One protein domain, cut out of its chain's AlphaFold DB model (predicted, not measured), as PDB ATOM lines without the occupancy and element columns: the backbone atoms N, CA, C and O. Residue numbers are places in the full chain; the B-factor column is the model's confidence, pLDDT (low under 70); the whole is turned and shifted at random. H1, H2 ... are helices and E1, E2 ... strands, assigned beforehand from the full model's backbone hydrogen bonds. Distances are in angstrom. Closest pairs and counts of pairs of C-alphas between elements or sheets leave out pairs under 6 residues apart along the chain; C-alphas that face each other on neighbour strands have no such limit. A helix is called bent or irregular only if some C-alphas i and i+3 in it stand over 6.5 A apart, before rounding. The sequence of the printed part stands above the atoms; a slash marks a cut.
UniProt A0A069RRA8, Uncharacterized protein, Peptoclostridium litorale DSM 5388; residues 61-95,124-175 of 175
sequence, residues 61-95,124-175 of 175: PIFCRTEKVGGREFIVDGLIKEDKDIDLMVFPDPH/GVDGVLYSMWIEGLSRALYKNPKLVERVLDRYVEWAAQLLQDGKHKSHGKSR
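AT A GLANCE: This is residues 61 to 95 and 124 to 175 of the 175 residues of an uncharacterized protein of Peptoclostridium litorale DSM 5388 (UniProt A0A069RRA8). The model is a flat, L-like shape: the two-stranded hairpin E1 E2 makes one arm, the long helix H3 makes the longer one, and the kinked helix H2 sits at the corner between them, packing on the hairpin with residues of 127 to 137 and on residues 147 to 155 of H3. The short helix H1 lies near the first residues of H3, and residues 167 to 175 stick out at the end of the long arm. The printed part has 87 residues with two strands and three helices in the order E1 E2 H1 H2 H3; the sheet is antiparallel and the class is mixed. It is loose, with a radius of gyration of the C-alphas of 16.0 A and spans of 54 by 37 by 18 A.

HOW THE PARTS SIT: E1, residues 64 to 69, and E2, residues 72 to 78, form a hairpin, antiparallel at 149 degrees, with N 65 and O 77 2.8 A apart, within hydrogen-bond range. H2, residues 125 to 143, is irregular, with C-alphas 131 and 134 9.2 A apart and a kink of 104 degrees near residue 132. The closest C-alphas of E2 and H2 are those of Gly 78 and Met 132, 4.1 A apart. H3, residues 145 to 170, touches H2 with residues 147 to 155 alone, the closest C-alphas being those of Val 128 and Leu 152, 6.0 A apart. H2 and H3 form a helical hairpin, at a shallow tilt of 20 degrees, opposite ways, though the line of H2 is a rough one. H1, residues 83 to 88, and H3 are close but not clearly touching, with the C-alphas of Asp 83 and Leu 147 6.3 A apart. E1 and E2 are apart from H3. In H3 every O i to N i+4 pair is within hydrogen-bond range; in H2 13 of 15 are, and in H1 0 of 2, beside 2 of 3 O i to N i+3 pairs.

IN THESE COORDINATES: E1 begins at C-alpha 64 (228.738, 279.692, 324.378) and is 15.8 A long; E2 is 17.9 A, H1 10.3 A and H2 18.0 A. H3, 37.4 A long, ends at C-alpha 170 (258.861, 276.125, 314.459).

THE WHOLE: The C-alphas of Lys 143 and Arg 175, 56.2 A apart, are the two farthest apart. Residues 96 to 123 are not printed, and C-alphas 95 and 124 are 21.1 A apart across the cut, which lies in the link from H1 to H2. The links E1 to E2, E2 to H1 and H2 to H3 are tight. Mean pLDDT of the printed part is 87.5, with residues 166 to 175 under 70.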
ATOM      1  N   PRO A  61     238.795 279.909 321.406       90.88
ATOM      2  CA  PRO A  61     237.698 279.857 322.363       90.88
ATOM      3  C   PRO A  61     236.344 280.016 321.663       90.88
ATOM      4  O   PRO A  61     236.199 280.739 320.674       90.88
ATOM      5  N   ILE A  62     235.338 279.330 322.199       93.25
ATOM      6  CA  ILE A  62     233.941 279.481 321.790       93.25
ATOM      7  C   ILE A  62     233.168 280.197 322.890       93.25
ATOM      8  O   ILE A  62     233.324 279.902 324.074       93.25
ATOM      9  N   PHE A  63     232.329 281.144 322.492       95.44
ATOM     10  CA  PHE A  63     231.592 282.013 323.400       95.44
ATOM     11  C   PHE A  63     230.166 281.492 323.511       95.44
ATOM     12  O   PHE A  63     229.241 282.011 322.893       95.44
ATOM     13  N   CYS A  64     230.003 280.406 324.259       95.75
ATOM     14  CA  CYS A  64     228.738 279.692 324.378       95.75
ATOM     15  C   CYS A  64     228.427 279.350 325.837       95.75
ATOM     16  O   CYS A  64     229.311 279.340 326.695       95.75
ATOM     17  N   ARG A  65     227.156 279.058 326.118       95.31
ATOM     18  CA  ARG A  65     226.745 278.422 327.367       95.31
ATOM     19  C   ARG A  65     226.751 276.914 327.166       95.31
ATOM     20  O   ARG A  65     226.134 276.411 326.223       95.31
ATOM     21  N   THR A  66     227.382 276.210 328.096       94.44
ATOM     22  CA  THR A  66     227.341 274.753 328.175       94.44
ATOM     23  C   THR A  66     226.549 274.290 329.391       94.44
ATOM     24  O   THR A  66     226.463 274.981 330.408       94.44
ATOM     25  N   GLU A  67     225.947 273.111 329.280       94.56
ATOM     26  CA  GLU A  67     225.295 272.406 330.380       94.56
ATOM     27  C   GLU A  67     225.792 270.963 330.432       94.56
ATOM     28  O   GLU A  67     225.964 270.311 329.401       94.56
ATOM     29  N   LYS A  68     226.014 270.450 331.646       92.19
ATOM     30  CA  LYS A  68     226.447 269.070 331.853       92.19
ATOM     31  C   LYS A  68     225.237 268.176 332.105       92.19
ATOM     32  O   LYS A  68     224.584 268.291 333.140       92.19
ATOM     33  N   VAL A  69     224.965 267.253 331.186       89.75
ATOM     34  CA  VAL A  69     223.853 266.298 331.275       89.75
ATOM     35  C   VAL A  69     224.415 264.884 331.196       89.75
ATOM     36  O   VAL A  69     225.081 264.516 330.232       89.75
ATOM     37  N   GLY A  70     224.185 264.076 332.236       84.31
ATOM     38  CA  GLY A  70     224.641 262.678 332.260       84.31
ATOM     39  C   GLY A  70     226.160 262.511 332.136       84.31
ATOM     40  O   GLY A  70     226.620 261.551 331.530       84.31
ATOM     41  N   GLY A  71     226.941 263.461 332.660       79.94
ATOM     42  CA  GLY A  71     228.405 263.426 332.601       79.94
ATOM     43  C   GLY A  71     229.019 264.064 331.352       79.94
ATOM     44  O   GLY A  71     230.215 264.324 331.368       79.94
ATOM     45  N   ARG A  72     228.221 264.399 330.331       79.31
ATOM     46  CA  ARG A  72     228.684 265.032 329.086       79.31
ATOM     47  C   ARG A  72     228.317 266.506 329.040       79.31
ATOM     48  O   ARG A  72     227.235 266.882 329.491       79.31
ATOM     49  N   GLU A  73     229.206 267.327 328.498       85.75
ATOM     50  CA  GLU A  73     228.930 268.740 328.247       85.75
ATOM     51  C   GLU A  73     228.226 268.923 326.903       85.75
ATOM     52  O   GLU A  73     228.624 268.357 325.888       85.75
ATOM     53  N   PHE A  74     227.170 269.729 326.904       89.62
ATOM     54  CA  PHE A  74     226.407 270.089 325.719       89.62
ATOM     55  C   PHE A  74     226.384 271.601 325.568       89.62
ATOM     56  O   PHE A  74     226.145 272.323 326.534       89.62
ATOM     57  N   ILE A  75     226.583 272.079 324.344       91.19
ATOM     58  CA  ILE A  75     226.366 273.483 323.995       91.19
ATOM     59  C   ILE A  75     224.858 273.711 323.904       91.19
ATOM     60  O   ILE A  75     224.172 273.010 323.161       91.19
ATOM     61  N   VAL A  76     224.347 274.678 324.668       93.88
ATOM     62  CA  VAL A  76     222.902 274.947 324.764       93.88
ATOM     63  C   VAL A  76     222.494 276.323 324.246       93.88
ATOM     64  O   VAL A  76     221.324 276.518 323.926       93.88
ATOM     65  N   ASP A  77     223.416 277.288 324.189       95.44
ATOM     66  CA  ASP A  77     223.151 278.631 323.657       95.44
ATOM     67  C   ASP A  77     224.459 279.346 323.279       95.44
ATOM     68  O   ASP A  77     225.523 279.034 323.816       95.44
ATOM     69  N   GLY A  78     224.368 280.329 322.388       96.50
ATOM     70  CA  GLY A  78     225.470 281.204 321.996       96.50
ATOM     71  C   GLY A  78     225.430 282.513 322.782       96.50
ATOM     72  O   GLY A  78     224.353 283.019 323.102       96.50
ATOM     73  N   LEU A  79     226.593 283.072 323.109       97.19
ATOM     74  CA  LEU A  79     226.689 284.344 323.830       97.19
ATOM     75  C   LEU A  79     226.658 285.561 322.898       97.19
ATOM     76  O   LEU A  79     226.335 286.651 323.359       97.19
ATOM     77  N   ILE A  80     226.955 285.388 321.607       97.25
ATOM     78  CA  ILE A  80     227.031 286.483 320.633       97.25
ATOM     79  C   ILE A  80     225.694 286.619 319.902       97.25
ATOM     80  O   ILE A  80     225.386 285.839 318.997       97.25
ATOM     81  N   LYS A  81     224.880 287.602 320.297       95.31
ATOM     82  CA  LYS A  81     223.510 287.788 319.787       95.31
ATOM     83  C   LYS A  81     223.340 289.106 319.043       95.31
ATOM     84  O   LYS A  81     222.565 289.175 318.087       95.31
ATOM     85  N   GLU A  82     224.062 290.136 319.456       95.38
ATOM     86  CA  GLU A  82     224.044 291.461 318.847       95.38
ATOM     87  C   GLU A  82     225.436 292.105 318.828       95.38
ATOM     88  O   GLU A  82     226.406 291.562 319.349       95.38
ATOM     89  N   ASP A  83     225.549 293.276 318.204       94.75
ATOM     90  CA  ASP A  83     226.843 293.908 317.930       94.75
ATOM     91  C   ASP A  83     227.688 294.212 319.165       94.75
ATOM     92  O   ASP A  83     228.908 294.088 319.120       94.75
ATOM     93  N   LYS A  84     227.048 294.560 320.282       96.00
ATOM     94  CA  LYS A  84     227.757 294.834 321.537       96.00
ATOM     95  C   LYS A  84     228.396 293.576 322.141       96.00
ATOM     96  O   LYS A  84     229.313 293.687 322.943       96.00
ATOM     97  N   ASP A  85     227.907 292.390 321.777       96.81
ATOM     98  CA  ASP A  85     228.400 291.132 322.334       96.81
ATOM     99  C   ASP A  85     229.745 290.737 321.712       96.81
ATOM    100  O   ASP A  85     230.432 289.879 322.254       96.81
ATOM    101  N   ILE A  86     230.165 291.385 320.614       94.19
ATOM    102  CA  ILE A  86     231.492 291.185 320.004       94.19
ATOM    103  C   ILE A  86     232.612 291.420 321.025       94.19
ATOM    104  O   ILE A  86     233.638 290.744 320.966       94.19
ATOM    105  N   ASP A  87     232.405 292.306 322.001       94.56
ATOM    106  CA  ASP A  87     233.381 292.587 323.059       94.56
ATOM    107  C   ASP A  87     233.616 291.384 323.993       94.56
ATOM    108  O   ASP A  87     234.642 291.315 324.669       94.56
ATOM    109  N   LEU A  88     232.714 290.394 324.001       96.19
ATOM    110  CA  LEU A  88     232.927 289.121 324.696       96.19
ATOM    111  C   LEU A  88     233.991 288.260 324.005       96.19
ATOM    112  O   LEU A  88     234.537 287.354 324.635       96.19
ATOM    113  N   MET A  89     234.291 288.524 322.726       95.19
ATOM    114  CA  MET A  89     235.204 287.724 321.913       95.19
ATOM    115  C   MET A  89     236.677 288.040 322.204       95.19
ATOM    116  O   MET A  89     237.379 288.684 321.410       95.19
ATOM    117  N   VAL A  90     237.137 287.564 323.361       94.25
ATOM    118  CA  VAL A  90     238.522 287.674 323.829       94.25
ATOM    119  C   VAL A  90     239.293 286.405 323.469       94.25
ATOM    120  O   VAL A  90     238.989 285.316 323.954       94.25
ATOM    121  N   PHE A  91     240.306 286.557 322.619       92.44
ATOM    122  CA  PHE A  91     241.179 285.472 322.174       92.44
ATOM    123  C   PHE A  91     242.541 285.540 322.881       92.44
ATOM    124  O   PHE A  91     242.976 286.641 323.230       92.44
ATOM    125  N   PRO A  92     243.237 284.402 323.075       91.62
ATOM    126  CA  PRO A  92     244.630 284.403 323.521       91.62
ATOM    127  C   PRO A  92     245.518 285.196 322.558       91.62
ATOM    128  O   PRO A  92     245.293 285.136 321.353       91.62
ATOM    129  N   ASP A  93     246.532 285.898 323.058       90.50
ATOM    130  CA  ASP A  93     247.468 286.641 322.209       90.50
ATOM    131  C   ASP A  93     248.441 285.679 321.495       90.50
ATOM    132  O   ASP A  93     249.256 285.040 322.167       90.50
ATOM    133  N   PRO A  94     248.410 285.561 320.151       88.69
ATOM    134  CA  PRO A  94     249.347 284.712 319.417       88.69
ATOM    135  C   PRO A  94     250.798 285.202 319.474       88.69
ATOM    136  O   PRO A  94     251.704 284.428 319.160       88.69
ATOM    137  N   HIS A  95     251.047 286.454 319.860       88.38
ATOM    138  CA  HIS A  95     252.398 286.993 319.981       88.38
ATOM    139  C   HIS A  95     253.049 286.665 321.327       88.38
ATOM    140  O   HIS A  95     254.282 286.600 321.396       88.38
ATOM    141  N   GLY A 124     237.065 278.644 310.433       77.06
ATOM    142  CA  GLY A 124     235.871 278.999 309.677       77.06
ATOM    143  C   GLY A 124     234.617 279.124 310.539       77.06
ATOM    144  O   GLY A 124     234.592 279.864 311.519       77.06
ATOM    145  N   VAL A 125     233.526 278.496 310.094       88.06
ATOM    146  CA  VAL A 125     232.167 278.799 310.584       88.06
ATOM    147  C   VAL A 125     231.812 278.104 311.895       88.06
ATOM    148  O   VAL A 125     230.820 278.444 312.522       88.06
ATOM    149  N   ASP A 126     232.596 277.132 312.335       90.12
ATOM    150  CA  ASP A 126     232.378 276.404 313.581       90.12
ATOM    151  C   ASP A 126     232.452 277.324 314.810       90.12
ATOM    152  O   ASP A 126     231.557 277.289 315.655       90.12
ATOM    153  N   GLY A 127     233.446 278.215 314.879       92.69
ATOM    154  CA  GLY A 127     233.510 279.251 315.919       92.69
ATOM    155  C   GLY A 127     232.286 280.171 315.918       92.69
ATOM    156  O   GLY A 127     231.732 280.478 316.975       92.69
ATOM    157  N   VAL A 128     231.814 280.544 314.728       95.19
ATOM    158  CA  VAL A 128     230.608 281.364 314.538       95.19
ATOM    159  C   VAL A 128     229.362 280.612 315.013       95.19
ATOM    160  O   VAL A 128     228.576 281.138 315.799       95.19
ATOM    161  N   LEU A 129     229.196 279.364 314.571       95.12
ATOM    162  CA  LEU A 129     228.047 278.522 314.882       95.12
ATOM    163  C   LEU A 129     227.918 278.296 316.385       95.12
ATOM    164  O   LEU A 129     226.819 278.424 316.909       95.12
ATOM    165  N   TYR A 130     229.006 277.976 317.083       94.81
ATOM    166  CA  TYR A 130     228.935 277.733 318.524       94.81
ATOM    167  C   TYR A 130     228.753 279.020 319.322       94.81
ATOM    168  O   TYR A 130     227.978 279.038 320.275       94.81
ATOM    169  N   SER A 131     229.399 280.112 318.910       96.06
ATOM    170  CA  SER A 131     229.308 281.384 319.629       96.06
ATOM    171  C   SER A 131     227.972 282.102 319.444       96.06
ATOM    172  O   SER A 131     227.553 282.843 320.328       96.06
ATOM    173  N   MET A 132     227.275 281.873 318.327       96.25
ATOM    174  CA  MET A 132     225.939 282.432 318.072       96.25
ATOM    175  C   MET A 132     224.806 281.424 318.311       96.25
ATOM    176  O   MET A 132     223.647 281.821 318.426       96.25
ATOM    177  N   TRP A 133     225.132 280.130 318.377       95.56
ATOM    178  CA  TRP A 133     224.202 279.002 318.283       95.56
ATOM    179  C   TRP A 133     223.384 278.989 316.983       95.56
ATOM    180  O   TRP A 133     223.302 279.979 316.254       95.56
ATOM    181  N   ILE A 134     222.759 277.852 316.655       94.56
ATOM    182  CA  ILE A 134     222.001 277.713 315.403       94.56
ATOM    183  C   ILE A 134     220.869 278.744 315.302       94.56
ATOM    184  O   ILE A 134     220.630 279.299 314.229       94.56
ATOM    185  N   GLU A 135     220.201 279.053 316.417       92.81
ATOM    186  CA  GLU A 135     219.138 280.056 316.442       92.81
ATOM    187  C   GLU A 135     219.686 281.470 316.203       92.81
ATOM    188  O   GLU A 135     219.171 282.184 315.337       92.81
ATOM    189  N   GLY A 136     220.723 281.882 316.944       93.44
ATOM    190  CA  GLY A 136     221.288 283.227 316.831       93.44
ATOM    191  C   GLY A 136     221.938 283.454 315.470       93.44
ATOM    192  O   GLY A 136     221.666 284.474 314.836       93.44
ATOM    193  N   LEU A 137     222.676 282.465 314.956       95.69
ATOM    194  CA  LEU A 137     223.226 282.496 313.602       95.69
ATOM    195  C   LEU A 137     222.120 282.640 312.550       95.69
ATOM    196  O   LEU A 137     222.190 283.533 311.707       95.69
ATOM    197  N   SER A 138     221.064 281.820 312.617       95.50
ATOM    198  CA  SER A 138     219.952 281.886 311.652       95.50
ATOM    199  C   SER A 138     219.258 283.250 311.675       95.50
ATOM    200  O   SER A 138     218.947 283.823 310.628       95.50
ATOM    201  N   ARG A 139     219.036 283.808 312.872       94.75
ATOM    202  CA  ARG A 139     218.444 285.143 313.034       94.75
ATOM    203  C   ARG A 139     219.358 286.235 312.483       94.75
ATOM    204  O   ARG A 139     218.861 287.141 311.813       94.75
ATOM    205  N   ALA A 140     220.659 286.161 312.754       96.06
ATOM    206  CA  ALA A 140     221.631 287.144 312.297       96.06
ATOM    207  C   ALA A 140     221.796 287.113 310.775       96.06
ATOM    208  O   ALA A 140     221.753 288.170 310.157       96.06
ATOM    209  N   LEU A 141     221.855 285.935 310.148       96.56
ATOM    210  CA  LEU A 141     221.894 285.812 308.686       96.56
ATOM    211  C   LEU A 141     220.712 286.517 308.006       96.56
ATOM    212  O   LEU A 141     220.887 287.151 306.969       96.56
ATOM    213  N   TYR A 142     219.519 286.447 308.603       97.06
ATOM    214  CA  TYR A 142     218.332 287.115 308.068       97.06
ATOM    215  C   TYR A 142     218.295 288.623 308.366       97.06
ATOM    216  O   TYR A 142     217.909 289.412 307.507       97.06
ATOM    217  N   LYS A 143     218.652 289.036 309.590       96.56
ATOM    218  CA  LYS A 143     218.436 290.414 310.070       96.56
ATOM    219  C   LYS A 143     219.660 291.323 309.976       96.56
ATOM    220  O   LYS A 143     219.503 292.523 309.775       96.56
ATOM    221  N   ASN A 144     220.853 290.783 310.196       96.56
ATOM    222  CA  ASN A 144     222.110 291.523 310.290       96.56
ATOM    223  C   ASN A 144     223.295 290.623 309.877       96.56
ATOM    224  O   ASN A 144     224.090 290.222 310.731       96.56
ATOM    225  N   PRO A 145     223.438 290.289 308.582       96.81
ATOM    226  CA  PRO A 145     224.517 289.417 308.112       96.81
ATOM    227  C   PRO A 145     225.914 289.988 308.406       96.81
ATOM    228  O   PRO A 145     226.854 289.230 308.607       96.81
ATOM    229  N   LYS A 146     226.038 291.315 308.553       97.62
ATOM    230  CA  LYS A 146     227.296 291.970 308.939       97.62
ATOM    231  C   LYS A 146     227.799 291.564 310.324       97.62
ATOM    232  O   LYS A 146     228.999 291.618 310.564       97.62
ATOM    233  N   LEU A 147     226.910 291.180 311.245       96.75
ATOM    234  CA  LEU A 147     227.333 290.623 312.532       96.75
ATOM    235  C   LEU A 147     228.036 289.279 312.321       96.75
ATOM    236  O   LEU A 147     229.093 289.054 312.894       96.75
ATOM    237  N   VAL A 148     227.486 288.421 311.458       96.94
ATOM    238  CA  VAL A 148     228.072 287.112 311.135       96.94
ATOM    239  C   VAL A 148     229.451 287.279 310.497       96.94
ATOM    240  O   VAL A 148     230.387 286.600 310.903       96.94
ATOM    241  N   GLU A 149     229.584 288.217 309.552       96.12
ATOM    242  CA  GLU A 149     230.869 288.575 308.936       96.12
ATOM    243  C   GLU A 149     231.889 289.011 309.994       96.12
ATOM    244  O   GLU A 149     232.961 288.427 310.071       96.12
ATOM    245  N   ARG A 150     231.525 289.942 310.889       96.00
ATOM    246  CA  ARG A 150     232.423 290.389 311.966       96.00
ATOM    247  C   ARG A 150     232.856 289.252 312.888       96.00
ATOM    248  O   ARG A 150     234.023 289.179 313.250       96.00
ATOM    249  N   VAL A 151     231.939 288.371 313.291       95.81
ATOM    250  CA  VAL A 151     232.275 287.218 314.146       95.81
ATOM    251  C   VAL A 151     233.237 286.281 313.413       95.81
ATOM    252  O   VAL A 151     234.214 285.827 314.007       95.81
ATOM    253  N   LEU A 152     232.994 286.019 312.126       95.56
ATOM    254  CA  LEU A 152     233.880 285.207 311.296       95.56
ATOM    255  C   LEU A 152     235.268 285.847 311.150       95.56
ATOM    256  O   LEU A 152     236.263 285.152 311.341       95.56
ATOM    257  N   ASP A 153     235.335 287.153 310.881       94.56
ATOM    258  CA  ASP A 153     236.590 287.900 310.751       94.56
ATOM    259  C   ASP A 153     237.437 287.764 312.019       94.56
ATOM    260  O   ASP A 153     238.612 287.422 311.931       94.56
ATOM    261  N   ARG A 154     236.836 287.890 313.210       94.31
ATOM    262  CA  ARG A 154     237.551 287.714 314.488       94.31
ATOM    263  C   ARG A 154     238.218 286.340 314.609       94.31
ATOM    264  O   ARG A 154     239.366 286.258 315.043       94.31
ATOM    265  N   TYR A 155     237.525 285.269 314.215       94.19
ATOM    266  CA  TYR A 155     238.090 283.914 314.225       94.19
ATOM    267  C   TYR A 155     239.189 283.733 313.174       94.19
ATOM    268  O   TYR A 155     240.240 283.163 313.473       94.19
ATOM    269  N   VAL A 156     238.957 284.211 311.949       92.25
ATOM    270  CA  VAL A 156     239.896 284.059 310.830       92.25
ATOM    271  C   VAL A 156     241.170 284.866 311.062       92.25
ATOM    272  O   VAL A 156     242.260 284.338 310.850       92.25
ATOM    273  N   GLU A 157     241.057 286.110 311.526       91.38
ATOM    274  CA  GLU A 157     242.198 286.974 311.841       91.38
ATOM    275  C   GLU A 157     243.083 286.346 312.918       91.38
ATOM    276  O   GLU A 157     244.298 286.244 312.737       91.38
ATOM    277  N   TRP A 158     242.476 285.851 314.001       91.75
ATOM    278  CA  TRP A 158     243.210 285.179 315.069       91.75
ATOM    279  C   TRP A 158     243.911 283.905 314.576       91.75
ATOM    280  O   TRP A 158     245.105 283.714 314.814       91.75
ATOM    281  N   ALA A 159     243.206 283.049 313.831       90.00
ATOM    282  CA  ALA A 159     243.779 281.814 313.299       90.00
ATOM    283  C   ALA A 159     244.908 282.086 312.284       90.00
ATOM    284  O   ALA A 159     245.920 281.379 312.258       90.00
ATOM    285  N   ALA A 160     244.772 283.133 311.464       89.56
ATOM    286  CA  ALA A 160     245.806 283.555 310.526       89.56
ATOM    287  C   ALA A 160     247.078 284.015 311.253       89.56
ATOM    288  O   ALA A 160     248.175 283.601 310.867       89.56
ATOM    289  N   GLN A 161     246.938 284.814 312.315       89.44
ATOM    290  CA  GLN A 161     248.062 285.246 313.156       89.44
ATOM    291  C   GLN A 161     248.755 284.049 313.814       89.44
ATOM    292  O   GLN A 161     249.968 283.890 313.689       89.44
ATOM    293  N   LEU A 162     247.975 283.145 314.412       88.25
ATOM    294  CA  LEU A 162     248.477 281.919 315.027       88.25
ATOM    295  C   LEU A 162     249.334 281.080 314.064       88.25
ATOM    296  O   LEU A 162     250.409 280.603 314.434       88.25
ATOM    297  N   LEU A 163     248.894 280.901 312.813       84.81
ATOM    298  CA  LEU A 163     249.673 280.153 311.822       84.81
ATOM    299  C   LEU A 163     250.949 280.870 311.381       84.81
ATOM    300  O   LEU A 163     251.951 280.205 311.099       84.81
ATOM    301  N   GLN A 164     250.918 282.195 311.247       84.00
ATOM    302  CA  GLN A 164     252.088 282.972 310.828       84.00
ATOM    303  C   GLN A 164     253.194 282.910 311.886       84.00
ATOM    304  O   GLN A 164     254.357 282.648 311.549       84.00
ATOM    305  N   ASP A 165     252.818 283.050 313.154       76.81
ATOM    306  CA  ASP A 165     253.734 283.006 314.289       76.81
ATOM    307  C   ASP A 165     254.208 281.583 314.589       76.81
ATOM    308  O   ASP A 165     255.404 281.355 314.799       76.81
ATOM    309  N   GLY A 166     253.306 280.600 314.509       63.84
ATOM    310  CA  GLY A 166     253.645 279.185 314.653       63.84
ATOM    311  C   GLY A 166     254.694 278.727 313.635       63.84
ATOM    312  O   GLY A 166     255.647 278.037 314.000       63.84
ATOM    313  N   LYS A 167     254.591 279.174 312.373       61.12
ATOM    314  CA  LYS A 167     255.587 278.875 311.326       61.12
ATOM    315  C   LYS A 167     256.949 279.510 311.595       61.12
ATOM    316  O   LYS A 167     257.966 278.869 311.333       61.12
ATOM    317  N   HIS A 168     256.998 280.744 312.099       56.00
ATOM    318  CA  HIS A 168     258.270 281.400 312.427       56.00
ATOM    319  C   HIS A 168     258.960 280.729 313.616       56.00
ATOM    320  O   HIS A 168     260.174 280.521 313.595       56.00
ATOM    321  N   LYS A 169     258.186 280.334 314.632       57.94
ATOM    322  CA  LYS A 169     258.710 279.738 315.867       57.94
ATOM    323  C   LYS A 169     259.094 278.258 315.701       57.94
ATOM    324  O   LYS A 169     260.026 277.807 316.362       57.94
ATOM    325  N   SER A 170     258.482 277.517 314.768       51.22
ATOM    326  CA  SER A 170     258.861 276.125 314.459       51.22
ATOM    327  C   SER A 170     260.175 275.988 313.672       51.22
ATOM    328  O   SER A 170     260.746 274.904 313.628       51.22
ATOM    329  N   HIS A 171     260.669 277.067 313.050       44.22
ATOM    330  CA  HIS A 171     261.944 277.096 312.313       44.22
ATOM    331  C   HIS A 171     263.116 277.633 313.161       44.22
ATOM    332  O   HIS A 171     264.172 277.999 312.635       44.22
ATOM    333  N   GLY A 172     262.963 277.656 314.488       38.53
ATOM    334  CA  GLY A 172     264.021 277.990 315.436       38.53
ATOM    335  C   GLY A 172     265.182 276.988 315.412       38.53
ATOM    336  O   GLY A 172     265.166 276.000 316.130       38.53
ATOM    337  N   LYS A 173     266.212 277.304 314.613       35.97
ATOM    338  CA  LYS A 173     267.597 276.789 314.646       35.97
ATOM    339  C   LYS A 173     267.759 275.259 314.631       35.97
ATOM    340  O   LYS A 173     268.201 274.662 315.605       35.97
ATOM    341  N   SER A 174     267.628 274.673 313.441       32.06
ATOM    342  CA  SER A 174     268.599 273.647 313.041       32.06
ATOM    343  C   SER A 174     269.933 274.363 312.790       32.06
ATOM    344  O   SER A 174     270.118 274.988 311.746       32.06
ATOM    345  N   ARG A 175     270.821 274.355 313.783       33.34
ATOM    346  CA  ARG A 175     272.255 274.603 313.605       33.34
ATOM    347  C   ARG A 175     273.001 273.337 313.969       33.34
ATOM    348  O   ARG A 175     272.621 272.745 314.999       33.34
TER     349      ARG A 175